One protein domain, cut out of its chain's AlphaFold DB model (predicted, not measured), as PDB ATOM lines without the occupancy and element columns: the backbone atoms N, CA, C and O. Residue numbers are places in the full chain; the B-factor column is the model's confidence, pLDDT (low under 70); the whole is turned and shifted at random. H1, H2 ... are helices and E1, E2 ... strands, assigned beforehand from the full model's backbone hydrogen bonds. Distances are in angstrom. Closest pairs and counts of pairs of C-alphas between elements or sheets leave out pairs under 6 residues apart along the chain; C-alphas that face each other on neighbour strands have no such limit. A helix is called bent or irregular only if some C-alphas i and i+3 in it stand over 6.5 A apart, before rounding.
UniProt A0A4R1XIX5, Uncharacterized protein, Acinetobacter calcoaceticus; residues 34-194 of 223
ATOM      1  N   ARG A  34       1.785  44.334  24.062       91.75
ATOM      2  CA  ARG A  34       0.633  43.439  24.266       91.75
ATOM      3  C   ARG A  34       0.518  42.440  23.123       91.75
ATOM      4  O   ARG A  34       0.184  41.284  23.360       91.75
ATOM      5  N   THR A  35       0.829  42.865  21.899       92.75
ATOM      6  CA  THR A  35       0.872  41.993  20.722       92.75
ATOM      7  C   THR A  35       1.943  40.923  20.897       92.75
ATOM      8  O   THR A  35       1.631  39.739  20.806       92.75
ATOM      9  N   THR A  36       3.182  41.296  21.231       93.88
ATOM     10  CA  THR A  36       4.279  40.323  21.410       93.88
ATOM     11  C   THR A  36       4.042  39.353  22.571       93.88
ATOM     12  O   THR A  36       4.380  38.167  22.470       93.88
ATOM     13  N   ALA A  37       3.398  39.816  23.648       95.56
ATOM     14  CA  ALA A  37       2.989  38.960  24.759       95.56
ATOM     15  C   ALA A  37       1.933  37.931  24.322       95.56
ATOM     16  O   ALA A  37       2.074  36.744  24.619       95.56
ATOM     17  N   LEU A  38       0.922  38.359  23.555       96.25
ATOM     18  CA  LEU A  38      -0.111  37.473  23.012       96.25
ATOM     19  C   LEU A  38       0.452  36.465  22.004       96.25
ATOM     20  O   LEU A  38       0.060  35.303  22.047       96.25
ATOM     21  N   ILE A  39       1.401  36.870  21.149       97.00
ATOM     22  CA  ILE A  39       2.112  35.945  20.249       97.00
ATOM     23  C   ILE A  39       2.794  34.845  21.071       97.00
ATOM     24  O   ILE A  39       2.607  33.660  20.808       97.00
ATOM     25  N   THR A  40       3.563  35.230  22.093       96.38
ATOM     26  CA  THR A  40       4.299  34.274  22.934       96.38
ATOM     27  C   THR A  40       3.352  33.335  23.684       96.38
ATOM     28  O   THR A  40       3.590  32.126  23.741       96.38
ATOM     29  N   GLN A  41       2.256  33.875  24.227       96.12
ATOM     30  CA  GLN A  41       1.224  33.089  24.896       96.12
ATOM     31  C   GLN A  41       0.589  32.070  23.941       96.12
ATOM     32  O   GLN A  41       0.525  30.889  24.279       96.12
ATOM     33  N   ASP A  42       0.171  32.502  22.750       96.12
ATOM     34  CA  ASP A  42      -0.443  31.630  21.748       96.12
ATOM     35  C   ASP A  42       0.516  30.516  21.293       96.12
ATOM     36  O   ASP A  42       0.108  29.354  21.198       96.12
ATOM     37  N   LEU A  43       1.797  30.835  21.071       97.00
ATOM     38  CA  LEU A  43       2.820  29.844  20.727       97.00
ATOM     39  C   LEU A  43       2.955  28.775  21.822       97.00
ATOM     40  O   LEU A  43       2.954  27.577  21.520       97.00
ATOM     41  N   GLN A  44       3.019  29.197  23.088       95.75
ATOM     42  CA  GLN A  44       3.138  28.293  24.231       95.75
ATOM     43  C   GLN A  44       1.881  27.434  24.432       95.75
ATOM     44  O   GLN A  44       1.984  26.230  24.690       95.75
ATOM     45  N   GLU A  45       0.697  28.035  24.333       93.88
ATOM     46  CA  GLU A  45      -0.586  27.351  24.502       93.88
ATOM     47  C   GLU A  45      -0.825  26.336  23.383       93.88
ATOM     48  O   GLU A  45      -1.138  25.173  23.650       93.88
ATOM     49  N   SER A  46      -0.573  26.737  22.138       92.75
ATOM     50  CA  SER A  46      -0.677  25.861  20.970       92.75
ATOM     51  C   SER A  46       0.292  24.678  21.053       92.75
ATOM     52  O   SER A  46      -0.088  23.549  20.727       92.75
ATOM     53  N   LEU A  47       1.524  24.894  21.535       94.50
ATOM     54  CA  LEU A  47       2.479  23.808  21.771       94.50
ATOM     55  C   LEU A  47       1.958  22.837  22.840       94.50
ATOM     56  O   LEU A  47       1.948  21.625  22.624       94.50
ATOM     57  N   ASN A  48       1.464  23.354  23.969       92.38
ATOM     58  CA  ASN A  48       0.886  22.531  25.034       92.38
ATOM     59  C   ASN A  48      -0.318  21.710  24.545       92.38
ATOM     60  O   ASN A  48      -0.422  20.526  24.871       92.38
ATOM     61  N   LYS A  49      -1.202  22.319  23.744       90.69
ATOM     62  CA  LYS A  49      -2.363  21.650  23.142       90.69
ATOM     63  C   LYS A  49      -1.927  20.551  22.172       90.69
ATOM     64  O   LYS A  49      -2.440  19.437  22.249       90.69
ATOM     65  N   SER A  50      -0.934  20.827  21.326       90.50
ATOM     66  CA  SER A  50      -0.380  19.849  20.377       90.50
ATOM     67  C   SER A  50       0.210  18.632  21.091       90.50
ATOM     68  O   SER A  50      -0.049  17.492  20.705       90.50
ATOM     69  N   LEU A  51       0.949  18.857  22.179       89.44
ATOM     70  CA  LEU A  51       1.501  17.784  23.009       89.44
ATOM     71  C   LEU A  51       0.415  16.965  23.706       89.44
ATOM     72  O   LEU A  51       0.517  15.742  23.767       89.44
ATOM     73  N   GLU A  52      -0.630  17.618  24.215       86.56
ATOM     74  CA  GLU A  52      -1.760  16.928  24.836       86.56
ATOM     75  C   GLU A  52      -2.500  16.032  23.835       86.56
ATOM     76  O   GLU A  52      -2.819  14.887  24.158       86.56
ATOM     77  N   ILE A  53      -2.733  16.524  22.614       86.25
ATOM     78  CA  ILE A  53      -3.365  15.742  21.545       86.25
ATOM     79  C   ILE A  53      -2.499  14.530  21.185       86.25
ATOM     80  O   ILE A  53      -3.001  13.405  21.213       86.25
ATOM     81  N   LYS A  54      -1.199  14.738  20.927       84.19
ATOM     82  CA  LYS A  54      -0.261  13.646  20.613       84.19
ATOM     83  C   LYS A  54      -0.221  12.604  21.725       84.19
ATOM     84  O   LYS A  54      -0.253  11.407  21.459       84.19
ATOM     85  N   LEU A  55      -0.208  13.042  22.981       81.06
ATOM     86  CA  LEU A  55      -0.203  12.128  24.113       81.06
ATOM     87  C   LEU A  55      -1.486  11.291  24.191       81.06
ATOM     88  O   LEU A  55      -1.414  10.073  24.360       81.06
ATOM     89  N   LYS A  56      -2.655  11.922  24.036       83.50
ATOM     90  CA  LYS A  56      -3.946  11.214  24.012       83.50
ATOM     91  C   LYS A  56      -3.994  10.174  22.893       83.50
ATOM     92  O   LYS A  56      -4.511   9.082  23.119       83.50
ATOM     93  N   GLN A  57      -3.443  10.488  21.721       83.12
ATOM     94  CA  GLN A  57      -3.349   9.551  20.597       83.12
ATOM     95  C   GLN A  57      -2.464   8.347  20.941       83.12
ATOM     96  O   GLN A  57      -2.917   7.211  20.828       83.12
ATOM     97  N   LEU A  58      -1.263   8.585  21.474       77.62
ATOM     98  CA  LEU A  58      -0.340   7.516  21.870       77.62
ATOM     99  C   LEU A  58      -0.936   6.572  22.930       77.62
ATOM    100  O   LEU A  58      -0.740   5.358  22.849       77.62
ATOM    101  N   ILE A  59      -1.680   7.107  23.906       77.75
ATOM    102  CA  ILE A  59      -2.391   6.297  24.912       77.75
ATOM    103  C   ILE A  59      -3.512   5.492  24.251       77.75
ATOM    104  O   ILE A  59      -3.601   4.280  24.443       77.75
ATOM    105  N   LYS A  60      -4.361   6.154  23.451       79.81
ATOM    106  CA  LYS A  60      -5.495   5.517  22.764       79.81
ATOM    107  C   LYS A  60      -5.048   4.341  21.896       79.81
ATOM    108  O   LYS A  60      -5.744   3.332  21.833       79.81
ATOM    109  N   ASN A  61      -3.883   4.465  21.271       71.94
ATOM    110  CA  ASN A  61      -3.348   3.466  20.354       71.94
ATOM    111  C   ASN A  61      -2.493   2.401  21.059       71.94
ATOM    112  O   ASN A  61      -1.926   1.524  20.412       71.94
ATOM    113  N   GLY A  62      -2.421   2.438  22.395       68.00
ATOM    114  CA  GLY A  62      -1.717   1.442  23.201       68.00
ATOM    115  C   GLY A  62      -0.194   1.494  23.060       68.00
ATOM    116  O   GLY A  62       0.485   0.580  23.528       68.00
ATOM    117  N   ALA A  63       0.351   2.551  22.446       65.62
ATOM    118  CA  ALA A  63       1.790   2.756  22.307       65.62
ATOM    119  C   ALA A  63       2.461   3.019  23.664       65.62
ATOM    120  O   ALA A  63       3.654   2.777  23.824       65.62
ATOM    121  N   ILE A  64       1.695   3.502  24.645       68.62
ATOM    122  CA  ILE A  64       2.107   3.767  26.025       68.62
ATOM    123  C   ILE A  64       0.955   3.414  26.977       68.62
ATOM    124  O   ILE A  64      -0.203   3.692  26.677       68.62
ATOM    125  N   GLN A  65       1.261   2.792  28.119       64.25
ATOM    126  CA  GLN A  65       0.244   2.371  29.101       64.25
ATOM    127  C   GLN A  65      -0.059   3.433  30.160       64.25
ATOM    128  O   GLN A  65      -1.202   3.570  30.579       64.25
ATOM    129  N   ASP A  66       0.958   4.169  30.597       63.88
ATOM    130  CA  ASP A  66       0.813   5.229  31.588       63.88
ATOM    131  C   ASP A  66       1.884   6.287  31.345       63.88
ATOM    132  O   ASP A  66       3.072   5.982  31.153       63.88
ATOM    133  N   LEU A  67       1.447   7.537  31.268       65.38
ATOM    134  CA  LEU A  67       2.322   8.649  30.977       65.38
ATOM    135  C   LEU A  67       1.702   9.939  31.494       65.38
ATOM    136  O   LEU A  67       0.643  10.360  31.041       65.38
ATOM    137  N   ASP A  68       2.400  10.560  32.442       72.25
ATOM    138  CA  ASP A  68       1.972  11.780  33.114       72.25
ATOM    139  C   ASP A  68       1.989  12.981  32.142       72.25
ATOM    140  O   ASP A  68       3.076  13.468  31.790       72.25
ATOM    141  N   PRO A  69       0.814  13.508  31.731       71.00
ATOM    142  CA  PRO A  69       0.722  14.669  30.847       71.00
ATOM    143  C   PRO A  69       1.409  15.910  31.419       71.00
ATOM    144  O   PRO A  69       1.861  16.773  30.660       71.00
ATOM    145  N   ALA A  70       1.529  16.009  32.749       78.56
ATOM    146  CA  ALA A  70       2.194  17.126  33.397       78.56
ATOM    147  C   ALA A  70       3.690  17.160  33.061       78.56
ATOM    148  O   ALA A  70       4.235  18.241  32.848       78.56
ATOM    149  N   LYS A  71       4.357  16.006  32.927       78.38
ATOM    150  CA  LYS A  71       5.792  15.963  32.590       78.38
ATOM    151  C   LYS A  71       6.066  16.405  31.155       78.38
ATOM    152  O   LYS A  71       7.052  17.100  30.910       78.38
ATOM    153  N   LEU A  72       5.184  16.061  30.218       79.69
ATOM    154  CA  LEU A  72       5.301  16.528  28.837       79.69
ATOM    155  C   LEU A  72       5.025  18.040  28.747       79.69
ATOM    156  O   LEU A  72       5.806  18.765  28.131       79.69
ATOM    157  N   LYS A  73       4.009  18.549  29.461       80.25
ATOM    158  CA  LYS A  73       3.764  20.000  29.592       80.25
ATOM    159  C   LYS A  73       4.939  20.740  30.245       80.25
ATOM    160  O   LYS A  73       5.257  21.857  29.851       80.25
ATOM    161  N   LEU A  74       5.627  20.127  31.211       84.62
ATOM    162  CA  LEU A  74       6.849  20.693  31.793       84.62
ATOM    163  C   LEU A  74       7.986  20.783  30.768       84.62
ATOM    164  O   LEU A  74       8.692  21.787  30.748       84.62
ATOM    165  N   SER A  75       8.130  19.792  29.882       83.69
ATOM    166  CA  SER A  75       9.137  19.850  28.812       83.69
ATOM    167  C   SER A  75       8.888  21.007  27.835       83.69
ATOM    168  O   SER A  75       9.837  21.680  27.440       83.69
ATOM    169  N   ALA A  76       7.625  21.338  27.543       89.75
ATOM    170  CA  ALA A  76       7.280  22.496  26.716       89.75
ATOM    171  C   ALA A  76       7.687  23.842  27.325       89.75
ATOM    172  O   ALA A  76       7.960  24.771  26.574       89.75
ATOM    173  N   LYS A  77       7.782  23.961  28.657       91.69
ATOM    174  CA  LYS A  77       8.259  25.194  29.314       91.69
ATOM    175  C   LYS A  77       9.754  25.451  29.113       91.69
ATOM    176  O   LYS A  77      10.224  26.545  29.398       91.69
ATOM    177  N   SER A  78      10.508  24.437  28.687       90.50
ATOM    178  CA  SER A  78      11.940  24.578  28.398       90.50
ATOM    179  C   SER A  78      12.219  25.134  26.998       90.50
ATOM    180  O   SER A  78      13.355  25.511  26.711       90.50
ATOM    181  N   VAL A  79      11.192  25.205  26.142       96.75
ATOM    182  CA  VAL A  79      11.266  25.835  24.823       96.75
ATOM    183  C   VAL A  79      11.196  27.348  24.992       96.75
ATOM    184  O   VAL A  79      10.339  27.860  25.707       96.75
ATOM    185  N   GLN A  80      12.100  28.065  24.330       97.06
ATOM    186  CA  GLN A  80      12.149  29.526  24.367       97.06
ATOM    187  C   GLN A  80      11.736  30.089  23.012       97.06
ATOM    188  O   GLN A  80      12.301  29.706  21.987       97.06
ATOM    189  N   PHE A  81      10.789  31.020  23.017       97.50
ATOM    190  CA  PHE A  81      10.392  31.783  21.839       97.50
ATOM    191  C   PHE A  81      11.003  33.179  21.941       97.50
ATOM    192  O   PHE A  81      10.694  33.923  22.868       97.50
ATOM    193  N   ASN A  82      11.893  33.515  21.011       97.25
ATOM    194  CA  ASN A  82      12.484  34.843  20.908       97.25
ATOM    195  C   ASN A  82      11.927  35.551  19.673       97.25
ATOM    196  O   ASN A  82      12.006  35.006  18.573       97.25
ATOM    197  N   LEU A  83      11.380  36.745  19.874       97.38
ATOM    198  CA  LEU A  83      10.718  37.551  18.856       97.38
ATOM    199  C   LEU A  83      11.540  38.819  18.617       97.38
ATOM    200  O   LEU A  83      11.765  39.578  19.560       97.38
ATOM    201  N   VAL A  84      11.995  39.043  17.386       95.75
ATOM    202  CA  VAL A  84      12.804  40.218  17.019       95.75
ATOM    203  C   VAL A  84      12.343  40.820  15.695       95.75
ATOM    204  O   VAL A  84      11.682  40.159  14.899       95.75
ATOM    205  N   ASP A  85      12.673  42.094  15.483       94.69
ATOM    206  CA  ASP A  85      12.539  42.781  14.193       94.69
ATOM    207  C   ASP A  85      11.138  42.687  13.557       94.69
ATOM    208  O   ASP A  85      10.979  42.285  12.402       94.69
ATOM    209  N   SER A  86      10.113  43.077  14.325       95.19
ATOM    210  CA  SER A  86       8.725  43.172  13.852       95.19
ATOM    211  C   SER A  86       8.558  44.225  12.752       95.19
ATOM    212  O   SER A  86       9.110  45.326  12.832       95.19
ATOM    213  N   ARG A  87       7.773  43.898  11.722       96.12
ATOM    214  CA  ARG A  87       7.558  44.716  10.521       96.12
ATOM    215  C   ARG A  87       6.082  44.739  10.154       96.12
ATOM    216  O   ARG A  87       5.387  43.728  10.239       96.12
ATOM    217  N   THR A  88       5.608  45.900   9.715       96.50
ATOM    218  CA  THR A  88       4.279  46.047   9.116       96.50
ATOM    219  C   THR A  88       4.345  45.700   7.639       96.50
ATOM    220  O   THR A  88       5.027  46.382   6.881       96.50
ATOM    221  N   GLU A  89       3.599  44.676   7.235       95.88
ATOM    222  CA  GLU A  89       3.481  44.276   5.829       95.88
ATOM    223  C   GLU A  89       2.353  45.037   5.136       95.88
ATOM    224  O   GLU A  89       2.485  45.493   4.002       95.88
ATOM    225  N   TYR A  90       1.213  45.169   5.819       95.06
ATOM    226  CA  TYR A  90       0.026  45.782   5.237       95.06
ATOM    227  C   TYR A  90      -0.914  46.333   6.307       95.06
ATOM    228  O   TYR A  90      -1.237  45.650   7.279       95.06
ATOM    229  N   VAL A  91      -1.406  47.548   6.083       94.38
ATOM    230  CA  VAL A  91      -2.468  48.176   6.874       94.38
ATOM    231  C   VAL A  91      -3.735  48.156   6.029       94.38
ATOM    232  O   VAL A  91      -3.740  48.694   4.925       94.38
ATOM    233  N   ASP A  92      -4.790  47.514   6.525       90.31
ATOM    234  CA  ASP A  92      -6.063  47.434   5.810       90.31
ATOM    235  C   ASP A  92      -6.793  48.790   5.863       90.31
ATOM    236  O   ASP A  92      -7.060  49.275   6.956       90.31
ATOM    237  N   PRO A  93      -7.116  49.446   4.734       89.62
ATOM    238  CA  PRO A  93      -7.826  50.725   4.766       89.62
ATOM    239  C   PRO A  93      -9.289  50.587   5.221       89.62
ATOM    240  O   PRO A  93      -9.856  51.549   5.750       89.62
ATOM    241  N   ASP A  94      -9.887  49.408   5.043       92.00
ATOM    242  CA  ASP A  94     -11.321  49.170   5.229       92.00
ATOM    243  C   ASP A  94     -11.640  48.480   6.563       92.00
ATOM    244  O   ASP A  94     -12.805  48.348   6.946       92.00
ATOM    245  N   SER A  95     -10.622  48.050   7.313       89.69
ATOM    246  CA  SER A  95     -10.789  47.379   8.605       89.69
ATOM    247  C   SER A  95      -9.663  47.738   9.578       89.69
ATOM    248  O   SER A  95      -8.605  48.176   9.149       89.69
ATOM    249  N   PRO A  96      -9.815  47.536  10.899       91.50
ATOM    250  CA  PRO A  96      -8.756  47.871  11.856       91.50
ATOM    251  C   PRO A  96      -7.589  46.856  11.850       91.50
ATOM    252  O   PRO A  96      -6.719  46.886  12.726       91.50
ATOM    253  N   LYS A  97      -7.555  45.939  10.873       95.06
ATOM    254  CA  LYS A  97      -6.545  44.885  10.753       95.06
ATOM    255  C   LYS A  97      -5.224  45.428  10.236       95.06
ATOM    256  O   LYS A  97      -5.159  46.232   9.310       95.06
ATOM    257  N   THR A  98      -4.154  44.902  10.810       96.00
ATOM    258  CA  THR A  98      -2.785  45.122  10.349       96.00
ATOM    259  C   THR A  98      -2.110  43.768  10.200       96.00
ATOM    260  O   THR A  98      -2.141  42.960  11.128       96.00
ATOM    261  N   LYS A  99      -1.539  43.499   9.027       97.50
ATOM    262  CA  LYS A  99      -0.717  42.315   8.769       97.50
ATOM    263  C   LYS A  99       0.737  42.652   9.059       97.50
ATOM    264  O   LYS A  99       1.239  43.699   8.641       97.50
ATOM    265  N   CYS A 100       1.394  41.748   9.758       98.06
ATOM    266  CA  CYS A 100       2.724  41.929  10.292       98.06
ATOM    267  C   CYS A 100       3.557  40.664  10.082       98.06
ATOM    268  O   CYS A 100       3.016  39.556  10.039       98.06
ATOM    269  N   THR A 101       4.870  40.850  10.053       98.19
ATOM    270  CA  THR A 101       5.864  39.776  10.122       98.19
ATOM    271  C   THR A 101       6.783  40.042  11.304       98.19
ATOM    272  O   THR A 101       7.095  41.195  11.600       98.19
ATOM    273  N   ILE A 102       7.217  39.000  12.001       97.94
ATOM    274  CA  ILE A 102       8.229  39.095  13.058       97.94
ATOM    275  C   ILE A 102       9.191  37.918  12.948       97.94
ATOM    276  O   ILE A 102       8.772  36.797  12.655       97.94
ATOM    277  N   ASP A 103      10.476  38.157  13.183       97.56
ATOM    278  CA  ASP A 103      11.467  37.093  13.152       97.56
ATOM    279  C   ASP A 103      11.374  36.297  14.459       97.56
ATOM    280  O   ASP A 103      11.695  36.778  15.550       97.56
ATOM    281  N   LEU A 104      10.894  35.059  14.349       97.69
ATOM    282  CA  LEU A 104      10.778  34.117  15.450       97.69
ATOM    283  C   LEU A 104      11.972  33.162  15.442       97.69
ATOM    284  O   LEU A 104      12.253  32.482  14.455       97.69
ATOM    285  N   THR A 105      12.626  33.044  16.595       97.94
ATOM    286  CA  THR A 105      13.548  31.948  16.895       97.94
ATOM    287  C   THR A 105      12.973  31.083  18.009       97.94
ATOM    288  O   THR A 105      12.878  31.521  19.157       97.94
ATOM    289  N   THR A 106      12.649  29.834  17.689       98.19
ATOM    290  CA  THR A 106      12.258  28.816  18.671       98.19
ATOM    291  C   THR A 106      13.492  28.020  19.072       98.19
ATOM    292  O   THR A 106      14.047  27.279  18.262       98.19
ATOM    293  N   THR A 107      13.942  28.168  20.316       98.06
ATOM    294  CA  THR A 107      15.098  27.443  20.855       98.06
ATOM    295  C   THR A 107      14.631  26.273  21.705       98.06
ATOM    296  O   THR A 107      13.940  26.452  22.708       98.06
ATOM    297  N   ILE A 108      15.055  25.073  21.324       97.38
ATOM    298  CA  ILE A 108      14.816  23.836  22.067       97.38
ATOM    299  C   ILE A 108      16.119  23.480  22.793       97.38
ATOM    300  O   ILE A 108      17.187  23.623  22.199       97.38
ATOM    301  N   PRO A 109      16.110  23.025  24.056       97.00
ATOM    302  CA  PRO A 109      17.342  22.601  24.714       97.00
ATOM    303  C   PRO A 109      18.072  21.512  23.914       97.00
ATOM    304  O   PRO A 109      17.467  20.553  23.437       97.00
ATOM    305  N   SER A 110      19.389  21.642  23.753       96.00
ATOM    306  CA  SER A 110      20.175  20.725  22.914       96.00
ATOM    307  C   SER A 110      20.168  19.284  23.432       96.00
ATOM    308  O   SER A 110      20.233  18.340  22.647       96.00
ATOM    309  N   ASP A 111      20.063  19.086  24.750       95.12
ATOM    310  CA  ASP A 111      19.941  17.755  25.344       95.12
ATOM    311  C   ASP A 111      18.596  17.095  25.005       95.12
ATOM    312  O   ASP A 111      18.538  15.874  24.859       95.12
ATOM    313  N   VAL A 112      17.532  17.887  24.842       95.44
ATOM    314  CA  VAL A 112      16.214  17.421  24.398       95.44
ATOM    315  C   VAL A 112      16.270  17.000  22.933       95.44
ATOM    316  O   VAL A 112      15.831  15.897  22.619       95.44
ATOM    317  N   VAL A 113      16.878  17.811  22.058       96.44
ATOM    318  CA  VAL A 113      17.082  17.447  20.640       96.44
ATOM    319  C   VAL A 113      17.875  16.142  20.531       96.44
ATOM    320  O   VAL A 113      17.429  15.198  19.885       96.44
ATOM    321  N   LYS A 114      18.984  16.026  21.268       96.25
ATOM    322  CA  LYS A 114      19.790  14.798  21.294       96.25
ATOM    323  C   LYS A 114      19.001  13.583  21.794       96.25
ATOM    324  O   LYS A 114      19.083  12.507  21.211       96.25
ATOM    325  N   LYS A 115      18.220  13.735  22.871       94.12
ATOM    326  CA  LYS A 115      17.349  12.657  23.376       94.12
ATOM    327  C   LYS A 115      16.305  12.242  22.338       94.12
ATOM    328  O   LYS A 115      15.990  11.056  22.272       94.12
ATOM    329  N   ALA A 116      15.776  13.185  21.560       94.00
ATOM    330  CA  ALA A 116      14.846  12.893  20.477       94.00
ATOM    331  C   ALA A 116      15.515  12.068  19.372       94.00
ATOM    332  O   ALA A 116      14.971  11.030  19.005       94.00
ATOM    333  N   ASP A 117      16.701  12.460  18.903       95.50
ATOM    334  CA  ASP A 117      17.456  11.690  17.904       95.50
ATOM    335  C   ASP A 117      17.794  10.279  18.397       95.50
ATOM    336  O   ASP A 117      17.534   9.300  17.696       95.50
ATOM    337  N   ASP A 118      18.275  10.148  19.638       93.50
ATOM    338  CA  ASP A 118      18.564   8.842  20.244       93.50
ATOM    339  C   ASP A 118      17.316   7.939  20.292       93.50
ATOM    340  O   ASP A 118      17.410   6.723  20.111       93.50
ATOM    341  N   ALA A 119      16.144   8.514  20.580       90.12
ATOM    342  CA  ALA A 119      14.877   7.789  20.615       90.12
ATOM    343  C   ALA A 119      14.439   7.349  19.215       90.12
ATOM    344  O   ALA A 119      14.072   6.190  19.020       90.12
ATOM    345  N   ARG A 120      14.515   8.259  18.241       90.31
ATOM    346  CA  ARG A 120      14.122   8.033  16.843       90.31
ATOM    347  C   ARG A 120      15.012   6.989  16.174       90.31
ATOM    348  O   ARG A 120      14.493   6.072  15.540       90.31
ATOM    349  N   ALA A 121      16.320   7.027  16.425       89.38
ATOM    350  CA  ALA A 121      17.262   6.027  15.930       89.38
ATOM    351  C   ALA A 121      16.914   4.602  16.404       89.38
ATOM    352  O   ALA A 121      16.991   3.656  15.625       89.38
ATOM    353  N   LYS A 122      16.450   4.436  17.653       84.75
ATOM    354  CA  LYS A 122      16.058   3.119  18.205       84.75
ATOM    355  C   LYS A 122      14.850   2.493  17.520       84.75
ATOM    356  O   LYS A 122      14.667   1.283  17.606       84.75
ATOM    357  N   VAL A 123      14.036   3.303  16.850       82.06
ATOM    358  CA  VAL A 123      12.863   2.848  16.097       82.06
ATOM    359  C   VAL A 123      13.045   2.993  14.582       82.06
ATOM    360  O   VAL A 123      12.078   2.819  13.846       82.06
ATOM    361  N   ASN A 124      14.277   3.235  14.110       82.62
ATOM    362  CA  ASN A 124      14.638   3.446  12.699       82.62
ATOM    363  C   ASN A 124      13.898   4.620  12.033       82.62
ATOM    364  O   ASN A 124      13.482   4.532  10.879       82.62
ATOM    365  N   TYR A 125      13.723   5.713  12.772       84.44
ATOM    366  CA  TYR A 125      13.200   6.971  12.249       84.44
ATOM    367  C   TYR A 125      14.338   7.915  11.870       84.44
ATOM    368  O   TYR A 125      15.423   7.876  12.448       84.44
ATOM    369  N   GLU A 126      14.045   8.789  10.915       89.88
ATOM    370  CA  GLU A 126      14.895   9.916  10.530       89.88
ATOM    371  C   GLU A 126      15.229  10.824  11.718       89.88
ATOM    372  O   GLU A 126      14.453  10.939  12.670       89.88
ATOM    373  N   THR A 127      16.360  11.507  11.643       94.31
ATOM    374  CA  THR A 127      16.815  12.496  12.624       94.31
ATOM    375  C   THR A 127      15.903  13.726  12.674       94.31
ATOM    376  O   THR A 127      15.086  13.976  11.783       94.31
ATOM    377  N   VAL A 128      16.048  14.534  13.720       95.38
ATOM    378  CA  VAL A 128      15.359  15.820  13.870       95.38
ATOM    379  C   VAL A 128      15.717  16.777  12.729       95.38
ATOM    380  O   VAL A 128      14.839  17.479  12.229       95.38
ATOM    381  N   ALA A 129      16.975  16.780  12.279       95.38
ATOM    382  CA  ALA A 129      17.409  17.604  11.153       95.38
ATOM    383  C   ALA A 129      16.724  17.193   9.839       95.38
ATOM    384  O   ALA A 129      16.212  18.043   9.115       95.38
ATOM    385  N   GLU A 130      16.642  15.892   9.558       93.88
ATOM    386  CA  GLU A 130      15.933  15.377   8.380       93.88
ATOM    387  C   GLU A 130      14.429  15.682   8.441       93.88
ATOM    388  O   GLU A 130      13.842  16.102   7.442       93.88
ATOM    389  N   LEU A 131      13.811  15.545   9.621       92.56
ATOM    390  CA  LEU A 131      12.408  15.907   9.837       92.56
ATOM    391  C   LEU A 131      12.158  17.410   9.609       92.56
ATOM    392  O   LEU A 131      11.138  17.781   9.023       92.56
ATOM    393  N   ALA A 132      13.082  18.276  10.035       94.25
ATOM    394  CA  ALA A 132      12.992  19.717   9.799       94.25
ATOM    395  C   ALA A 132      13.042  20.056   8.303       94.25
ATOM    396  O   ALA A 132      12.182  20.794   7.818       94.25
ATOM    397  N   VAL A 133      13.964  19.436   7.557       94.12
ATOM    398  CA  VAL A 133      14.056  19.585   6.095       94.12
ATOM    399  C   VAL A 133      12.758  19.138   5.419       94.12
ATOM    400  O   VAL A 133      12.215  19.867   4.591       94.12
ATOM    401  N   LYS A 134      12.202  17.984   5.812       91.94
ATOM    402  CA  LYS A 134      10.904  17.504   5.297       91.94
ATOM    403  C   LYS A 134       9.742  18.439   5.615       91.94
ATOM    404  O   LYS A 134       8.781  18.495   4.854       91.94
ATOM    405  N   SER A 135       9.840  19.176   6.717       90.25
ATOM    406  CA  SER A 135       8.841  20.156   7.146       90.25
ATOM    407  C   SER A 135       9.060  21.545   6.533       90.25
ATOM    408  O   SER A 135       8.330  22.470   6.884       90.25
ATOM    409  N   ASN A 136      10.045  21.704   5.638       92.62
ATOM    410  CA  ASN A 136      10.452  22.983   5.053       92.62
ATOM    411  C   ASN A 136      10.796  24.042   6.119       92.62
ATOM    412  O   ASN A 136      10.394  25.202   6.024       92.62
ATOM    413  N   LEU A 137      11.506  23.619   7.167       93.31
ATOM    414  CA  LEU A 137      11.944  24.477   8.263       93.31
ATOM    415  C   LEU A 137      13.465  24.580   8.286       93.31
ATOM    416  O   LEU A 137      14.169  23.583   8.123       93.31
ATOM    417  N   ASP A 138      13.958  25.785   8.556       92.06
ATOM    418  CA  ASP A 138      15.371  26.025   8.831       92.06
ATOM    419  C   ASP A 138      15.672  25.677  10.295       92.06
ATOM    420  O   ASP A 138      15.225  26.367  11.221       92.06
ATOM    421  N   LEU A 139      16.398  24.575  10.492       93.69
ATOM    422  CA  LEU A 139      16.912  24.148  11.786       93.69
ATOM    423  C   LEU A 139      18.429  24.336  11.820       93.69
ATOM    424  O   LEU A 139      19.185  23.591  11.201       93.69
ATOM    425  N   ASP A 140      18.862  25.281  12.643       93.69
ATOM    426  CA  ASP A 140      20.265  25.561  12.919       93.69
ATOM    427  C   ASP A 140      20.601  25.044  14.324       93.69
ATOM    428  O   ASP A 140      20.263  25.660  15.343       93.69
ATOM    429  N   SER A 141      21.215  23.856  14.380       91.62
ATOM    430  CA  SER A 141      21.472  23.100  15.612       91.62
ATOM    431  C   SER A 141      20.178  22.778  16.380       91.62
ATOM    432  O   SER A 141      19.530  21.764  16.139       91.62
ATOM    433  N   ASN A 142      19.790  23.639  17.316       95.75
ATOM    434  CA  ASN A 142      18.658  23.467  18.224       95.75
ATOM    435  C   ASN A 142      17.685  24.655  18.152       95.75
ATOM    436  O   ASN A 142      16.886  24.871  19.068       95.75
ATOM    437  N   LYS A 143      17.797  25.453  17.085       97.88
ATOM    438  CA  LYS A 143      17.023  26.667  16.852       97.88
ATOM    439  C   LYS A 143      16.272  26.553  15.539       97.88
ATOM    440  O   LYS A 143      16.888  26.349  14.497       97.88
ATOM    441  N   ILE A 144      14.959  26.728  15.597       97.50
ATOM    442  CA  ILE A 144      14.109  26.838  14.414       97.50
ATOM    443  C   ILE A 144      13.898  28.325  14.145       97.50
ATOM    444  O   ILE A 144      13.460  29.048  15.046       97.50
ATOM    445  N   LYS A 145      14.216  28.777  12.932       95.81
ATOM    446  CA  LYS A 145      14.001  30.166  12.502       95.81
ATOM    447  C   LYS A 145      12.783  30.232  11.584       95.81
ATOM    448  O   LYS A 145      12.637  29.412  10.681       95.81
ATOM    449  N   LEU A 146      11.903  31.197  11.833       95.81
ATOM    450  CA  LEU A 146      10.685  31.409  11.055       95.81
ATOM    451  C   LEU A 146      10.375  32.905  10.976       95.81
ATOM    452  O   LEU A 146      10.305  33.571  12.005       95.81
ATOM    453  N   ALA A 147      10.107  33.411   9.773       96.88
ATOM    454  CA  ALA A 147       9.410  34.682   9.611       96.88
ATOM    455  C   ALA A 147       7.927  34.447   9.941       96.88
ATOM    456  O   ALA A 147       7.168  33.906   9.132       96.88
ATOM    457  N   LEU A 148       7.535  34.751  11.178       97.69
ATOM    458  CA  LEU A 148       6.187  34.506  11.673       97.69
ATOM    459  C   LEU A 148       5.253  35.600  11.157       97.69
ATOM    460  O   LEU A 148       5.376  36.767  11.524       97.69
ATOM    461  N   GLU A 149       4.282  35.196  10.351       98.06
ATOM    462  CA  GLU A 149       3.225  36.063   9.848       98.06
ATOM    463  C   GLU A 149       2.063  36.096  10.839       98.06
ATOM    464  O   GLU A 149       1.582  35.055  11.305       98.06
ATOM    465  N   TYR A 150       1.558  37.292  11.127       97.75
ATOM    466  CA  TYR A 150       0.411  37.472  12.007       97.75
ATOM    467  C   TYR A 150      -0.446  38.672  11.616       97.75
ATOM    468  O   TYR A 150      -0.020  39.593  10.923       97.75
ATOM    469  N   THR A 151      -1.697  38.648  12.063       97.25
ATOM    470  CA  THR A 151      -2.627  39.774  11.962       97.25
ATOM    471  C   THR A 151      -2.929  40.291  13.355       97.25
ATOM    472  O   THR A 151      -3.211  39.495  14.251       97.25
ATOM    473  N   VAL A 152      -2.916  41.610  13.524       96.44
ATOM    474  CA  VAL A 152      -3.298  42.285  14.763       96.44
ATOM    475  C   VAL A 152      -4.452  43.251  14.513       96.44
ATOM    476  O   VAL A 152      -4.500  43.926  13.483       96.44
ATOM    477  N   GLN A 153      -5.397  43.306  15.449       94.75
ATOM    478  CA  GLN A 153      -6.492  44.276  15.449       94.75
ATOM    479  C   GLN A 153      -6.964  44.569  16.886       94.75
ATOM    480  O   GLN A 153      -6.883  43.686  17.745       94.75
ATOM    481  N   PRO A 154      -7.456  45.782  17.178       93.31
ATOM    482  CA  PRO A 154      -8.153  46.067  18.426       93.31
ATOM    483  C   PRO A 154      -9.519  45.366  18.468       93.31
ATOM    484  O   PRO A 154     -10.087  45.019  17.432       93.31
ATOM    485  N   THR A 155     -10.071  45.193  19.665       90.69
ATOM    486  CA  THR A 155     -11.510  44.944  19.843       90.69
ATOM    487  C   THR A 155     -12.325  46.183  19.478       90.69
ATOM    488  O   THR A 155     -11.805  47.297  19.495       90.69
ATOM    489  N   ASP A 156     -13.629  46.022  19.241       86.50
ATOM    490  CA  ASP A 156     -14.537  47.149  18.956       86.50
ATOM    491  C   ASP A 156     -14.525  48.219  20.060       86.50
ATOM    492  O   ASP A 156     -14.700  49.407  19.801       86.50
ATOM    493  N   LYS A 157     -14.281  47.800  21.308       86.50
ATOM    494  CA  LYS A 157     -14.140  48.690  22.470       86.50
ATOM    495  C   LYS A 157     -12.749  49.331  22.582       86.50
ATOM    496  O   LYS A 157     -12.574  50.237  23.392       86.50
ATOM    497  N   GLY A 158     -11.764  48.858  21.817       81.44
ATOM    498  CA  GLY A 158     -10.374  49.327  21.828       81.44
ATOM    499  C   GLY A 158      -9.568  48.950  23.078       81.44
ATOM    500  O   GLY A 158      -8.411  49.344  23.204       81.44
ATOM    501  N   ASP A 159     -10.163  48.199  24.003       84.50
ATOM    502  CA  ASP A 159      -9.582  47.833  25.297       84.50
ATOM    503  C   ASP A 159      -8.653  46.613  25.222       84.50
ATOM    504  O   ASP A 159      -7.770  46.447  26.065       84.50
ATOM    505  N   LYS A 160      -8.827  45.766  24.203       89.94
ATOM    506  CA  LYS A 160      -8.067  44.528  24.012       89.94
ATOM    507  C   LYS A 160      -7.487  44.445  22.608       89.94
ATOM    508  O   LYS A 160      -7.959  45.083  21.670       89.94
ATOM    509  N   VAL A 161      -6.463  43.610  22.489       92.81
ATOM    510  CA  VAL A 161      -5.776  43.297  21.237       92.81
ATOM    511  C   VAL A 161      -6.089  41.855  20.863       92.81
ATOM    512  O   VAL A 161      -6.061  40.973  21.718       92.81
ATOM    513  N   ILE A 162      -6.387  41.621  19.591       93.69
ATOM    514  CA  ILE A 162      -6.561  40.293  19.009       93.69
ATOM    515  C   ILE A 162      -5.371  40.038  18.092       93.69
ATOM    516  O   ILE A 162      -5.058  40.867  17.236       93.69
ATOM    517  N   VAL A 163      -4.742  38.876  18.259       96.19
ATOM    518  CA  VAL A 163      -3.627  38.413  17.433       96.19
ATOM    519  C   VAL A 163      -4.007  37.089  16.790       96.19
ATOM    520  O   VAL A 163      -4.462  36.174  17.470       96.19
ATOM    521  N   LYS A 164      -3.797  36.978  15.479       96.62
ATOM    522  CA  LYS A 164      -3.935  35.727  14.731       96.62
ATOM    523  C   LYS A 164      -2.611  35.393  14.065       96.62
ATOM    524  O   LYS A 164      -2.161  36.143  13.208       96.62
ATOM    525  N   LEU A 165      -2.019  34.265  14.434       97.06
ATOM    526  CA  LEU A 165      -0.808  33.741  13.804       97.06
ATOM    527  C   LEU A 165      -1.172  32.912  12.565       97.06
ATOM    528  O   LEU A 165      -2.058  32.060  12.637       97.06
ATOM    529  N   ASN A 166      -0.486  33.137  11.446       94.50
ATOM    530  CA  ASN A 166      -0.899  32.606  10.144       94.50
ATOM    531  C   ASN A 166      -0.102  31.370   9.692       94.50
ATOM    532  O   ASN A 166      -0.669  30.492   9.053       94.50
ATOM    533  N   ASN A 167       1.190  31.270  10.028       94.00
ATOM    534  CA  ASN A 167       2.101  30.255   9.472       94.00
ATOM    535  C   ASN A 167       2.910  29.482  10.541       94.00
ATOM    536  O   ASN A 167       3.974  28.935  10.262       94.00
ATOM    537  N   LYS A 168       2.395  29.382  11.775       93.75
ATOM    538  CA  LYS A 168       3.085  28.733  12.913       93.75
ATOM    539  C   LYS A 168       3.124  27.195  12.869       93.75
ATOM    540  O   LYS A 168       3.909  26.582  13.591       93.75
ATOM    541  N   LEU A 169       2.253  26.570  12.072       92.25
ATOM    542  CA  LEU A 169       1.882  25.156  12.209       92.25
ATOM    543  C   LEU A 169       3.064  24.190  12.049       92.25
ATOM    544  O   LEU A 169       3.271  23.331  12.904       92.25
ATOM    545  N   ALA A 170       3.858  24.337  10.985       91.56
ATOM    546  CA  ALA A 170       4.988  23.445  10.728       91.56
ATOM    547  C   ALA A 170       5.995  23.467  11.891       91.56
ATOM    548  O   ALA A 170       6.375  22.417  12.408       91.56
ATOM    549  N   MET A 171       6.367  24.666  12.355       95.31
ATOM    550  CA  MET A 171       7.293  24.841  13.479       95.31
ATOM    551  C   MET A 171       6.733  24.248  14.777       95.31
ATOM    552  O   MET A 171       7.463  23.580  15.516       95.31
ATOM    553  N   GLN A 172       5.437  24.435  15.041       94.50
ATOM    554  CA  GLN A 172       4.778  23.852  16.211       94.50
ATOM    555  C   GLN A 172       4.785  22.325  16.177       94.50
ATOM    556  O   GLN A 172       5.100  21.700  17.191       94.50
ATOM    557  N   ASN A 173       4.501  21.728  15.019       92.19
ATOM    558  CA  ASN A 173       4.510  20.279  14.849       92.19
ATOM    559  C   ASN A 173       5.909  19.698  15.046       92.19
ATOM    560  O   ASN A 173       6.062  18.774  15.845       92.19
ATOM    561  N   LEU A 174       6.928  20.289  14.413       94.75
ATOM    562  CA  LEU A 174       8.317  19.867  14.596       94.75
ATOM    563  C   LEU A 174       8.731  19.954  16.073       94.75
ATOM    564  O   LEU A 174       9.278  19.002  16.627       94.75
ATOM    565  N   THR A 175       8.427  21.073  16.737       96.19
ATOM    566  CA  THR A 175       8.753  21.268  18.160       96.19
ATOM    567  C   THR A 175       8.060  20.225  19.038       96.19
ATOM    568  O   THR A 175       8.687  19.638  19.923       96.19
ATOM    569  N   ALA A 176       6.778  19.949  18.780       93.81
ATOM    570  CA  ALA A 176       6.030  18.927  19.500       93.81
ATOM    571  C   ALA A 176       6.608  17.522  19.265       93.81
ATOM    572  O   ALA A 176       6.759  16.765  20.221       93.81
ATOM    573  N   ASP A 177       6.993  17.185  18.032       92.06
ATOM    574  CA  ASP A 177       7.584  15.886  17.692       92.06
ATOM    575  C   ASP A 177       8.934  15.656  18.366       92.06
ATOM    576  O   ASP A 177       9.195  14.550  18.853       92.06
ATOM    577  N   ILE A 178       9.767  16.694  18.452       94.38
ATOM    578  CA  ILE A 178      11.038  16.646  19.182       94.38
ATOM    579  C   ILE A 178      10.777  16.356  20.661       94.38
ATOM    580  O   ILE A 178      11.345  15.412  21.217       94.38
ATOM    581  N   LEU A 179       9.883  17.121  21.296       93.94
ATOM    582  CA  LEU A 179       9.555  16.948  22.713       93.94
ATOM    583  C   LEU A 179       8.957  15.568  22.994       93.94
ATOM    584  O   LEU A 179       9.397  14.892  23.923       93.94
ATOM    585  N   THR A 180       8.004  15.116  22.177       90.00
ATOM    586  CA  THR A 180       7.404  13.786  22.308       90.00
ATOM    587  C   THR A 180       8.449  12.687  22.126       90.00
ATOM    588  O   THR A 180       8.520  11.783  22.954       90.00
ATOM    589  N   SER A 181       9.314  12.772  21.112       89.94
ATOM    590  CA  SER A 181      10.362  11.766  20.876       89.94
ATOM    591  C   SER A 181      11.340  11.685  22.053       89.94
ATOM    592  O   SER A 181      11.609  10.599  22.571       89.94
ATOM    593  N   ALA A 182      11.821  12.837  22.534       91.62
ATOM    594  CA  ALA A 182      12.700  12.908  23.699       91.62
ATOM    595  C   ALA A 182      12.031  12.330  24.953       91.62
ATOM    596  O   ALA A 182      12.671  11.628  25.740       91.62
ATOM    597  N   PHE A 183      10.738  12.606  25.120       87.88
ATOM    598  CA  PHE A 183       9.944  12.115  26.234       87.88
ATOM    599  C   PHE A 183       9.755  10.593  26.196       87.88
ATOM    600  O   PHE A 183       9.811   9.939  27.237       87.88
ATOM    601  N   LEU A 184       9.540  10.015  25.010       84.75
ATOM    602  CA  LEU A 184       9.305   8.581  24.840       84.75
ATOM    603  C   LEU A 184      10.577   7.737  24.979       84.75
ATOM    604  O   LEU A 184      10.463   6.534  25.225       84.75
ATOM    605  N   LYS A 185      11.776   8.335  24.897       86.62
ATOM    606  CA  LYS A 185      13.065   7.626  25.004       86.62
ATOM    607  C   LYS A 185      13.111   6.578  26.134       86.62
ATOM    608  O   LYS A 185      13.429   5.427  25.832       86.62
ATOM    609  N   PRO A 186      12.752   6.889  27.400       83.56
ATOM    610  CA  PRO A 186      12.831   5.917  28.492       83.56
ATOM    611  C   PRO A 186      11.838   4.757  28.346       83.56
ATOM    612  O   PRO A 186      12.076   3.679  28.883       83.56
ATOM    613  N   GLN A 187      10.716   4.967  27.651       77.38
ATOM    614  CA  GLN A 187       9.711   3.930  27.411       77.38
ATOM    615  C   GLN A 187      10.129   3.003  26.264       77.38
ATOM    616  O   GLN A 187       9.968   1.787  26.375       77.38
ATOM    617  N   ILE A 188      10.733   3.562  25.208       78.12
ATOM    618  CA  ILE A 188      11.352   2.794  24.116       78.12
ATOM    619  C   ILE A 188      12.473   1.911  24.677       78.12
ATOM    620  O   ILE A 188      12.527   0.720  24.394       78.12
ATOM    621  N   GLU A 189      13.327   2.468  25.540       79.62
ATOM    622  CA  GLU A 189      14.433   1.744  26.185       79.62
ATOM    623  C   GLU A 189      13.990   0.580  27.069       79.62
ATOM    624  O   GLU A 189      14.708  -0.410  27.190       79.62
ATOM    625  N   LYS A 190      12.805   0.682  27.671       76.12
ATOM    626  CA  LYS A 190      12.214  -0.379  28.492       76.12
ATOM    627  C   LYS A 190      11.459  -1.431  27.668       76.12
ATOM    628  O   LYS A 190      10.837  -2.302  28.264       76.12
ATOM    629  N   ASN A 191      11.496  -1.362  26.329       63.44
ATOM    630  CA  ASN A 191      10.701  -2.188  25.405       63.44
ATOM    631  C   ASN A 191       9.179  -2.105  25.644       63.44
ATOM    632  O   ASN A 191       8.430  -2.986  25.219       63.44
ATOM    633  N   ASN A 192       8.702  -1.034  26.286       60.19
ATOM    634  CA  ASN A 192       7.274  -0.818  26.539       60.19
ATOM    635  C   ASN A 192       6.529  -0.291  25.304       60.19
ATOM    636  O   ASN A 192       5.308  -0.176  25.336       60.19
ATOM    637  N   ILE A 193       7.253   0.025  24.226       56.78
ATOM    638  CA  ILE A 193       6.698   0.507  22.962       56.78
ATOM    639  C   ILE A 193       7.076  -0.497  21.870       56.78
ATOM    640  O   ILE A 193       8.235  -0.572  21.459       56.78
ATOM    641  N   LYS A 194       6.107  -1.290  21.396       52.28
ATOM    642  CA  LYS A 194       6.274  -2.075  20.163       52.28
ATOM    643  C   LYS A 194       6.268  -1.097  18.990       52.28
ATOM    644  O   LYS A 194       5.291  -0.380  18.823       52.28
TER     645      LYS A 194
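What this domain is: This is residues 34 to 194 of the 223 residues of an uncharacterized protein of Acinetobacter calcoaceticus (UniProt A0A4R1XIX5). An elongated body, with a strongly twisted, five-stranded antiparallel sheet toward one end and a group of crossed helices toward the other; the long helix H1 runs from one into the other, the sheet curling round its residues 34 to 44. At the helical end H5 is the core, with the later part of H1 and H2 packing on it, H3 crossing it over a broad contact, and H4 close by. The printed part has 161 residues, with five named helices and five named strands in the order H1, H2, E1, E2, H3, H4, E3, E4, E5, H5, and its class is mixed, helices and strands. The sheet is branched, with neighbour pairs E1 and E2, E2 and E4, E3 and E4, and E4 and E5. The whole is only just compact, close to loose, with a radius of gyration of the C-alphas of 17.8 A and spans of 59 by 30 by 22 A.

Where its parts are: H1, residues 34 to 60, begins at C-alpha 34 at (0.633, 43.439, 24.266) and measures 38.4 A from first to last C-alpha. H2 is residues 69 to 76. E1, residues 80 to 91, is 29.5 A long and bends by 62 degrees at residue 85. E2, residues 98 to 107, is 27.3 A long. H3, residues 110 to 122, is 18.7 A long, and H4 is residues 128 to 134. E3 is residues 138 to 140. E4, residues 143 to 154, begins at C-alpha 143 at (17.023, 26.667, 16.852), is 31.8 A long and bends by 54 degrees at residue 147. E5 is residues 161 to 165. H5, residues 169 to 189, is 30.0 A long and ends at C-alpha 189 at (14.433, 1.744, 26.185); it is irregular, with C-alphas 183 and 186 7.2 A apart, and has a kink of 37 degrees near residue 183.

How they stand to each other: H1 is on the sheet with residues 34 to 44; its closest C-alphas to E5 are those of Thr 35 and Val 163, 6.6 A. E1 and E2, a hairpin, have N 84 and O 103 at 2.9 A. E2 has E1 on one side and E4 on the other, with N 102 and O 148 at 2.9 A. On the other side of E4 from E2 are E3, with N 140 and O 143 at 2.9 A, and E5, with N 151 and O 164 at 2.8 A. E3, E4 and E5 form a meander, each strand the antiparallel neighbour of the one before. H5, the hub, touches four helices. With residues 172 to 180 it touches residues 43 to 55 of H1, at a steep tilt of 43 degrees, the same way; the closest C-alphas are those of Leu 51 and Ala 176, 5.8 A. H2 touches H5 at Ser 75 and Leu 179, C-alphas 6.8 A apart, and makes a helical hairpin with H1, closest C-alphas Asn 48 and Lys 73, 6.0 A. H3 touches H5 at a steep tilt of 65 degrees, with the C-alphas of Ala 116 and Ala 182 3.9 A apart. H4 only just touches H5, with 3 pairs of C-alphas within 8 A, the closest Ala 132 and Leu 174, 6.7 A. H4 and H5 only graze the sheet, and H1 and H3 are apart. Every O i to N i+4 pair is within hydrogen-bond range in H1, H2, H3 and H4, and 15 of 17 in H5.

The domain as a whole: The C-alphas farthest apart are those of Pro 93 and Lys 190, 59.8 A. The printed part has no cut, and none of its links is long. The mean pLDDT of the printed part is 89.7; residues 62 to 67 and 191 to 194 are under 70.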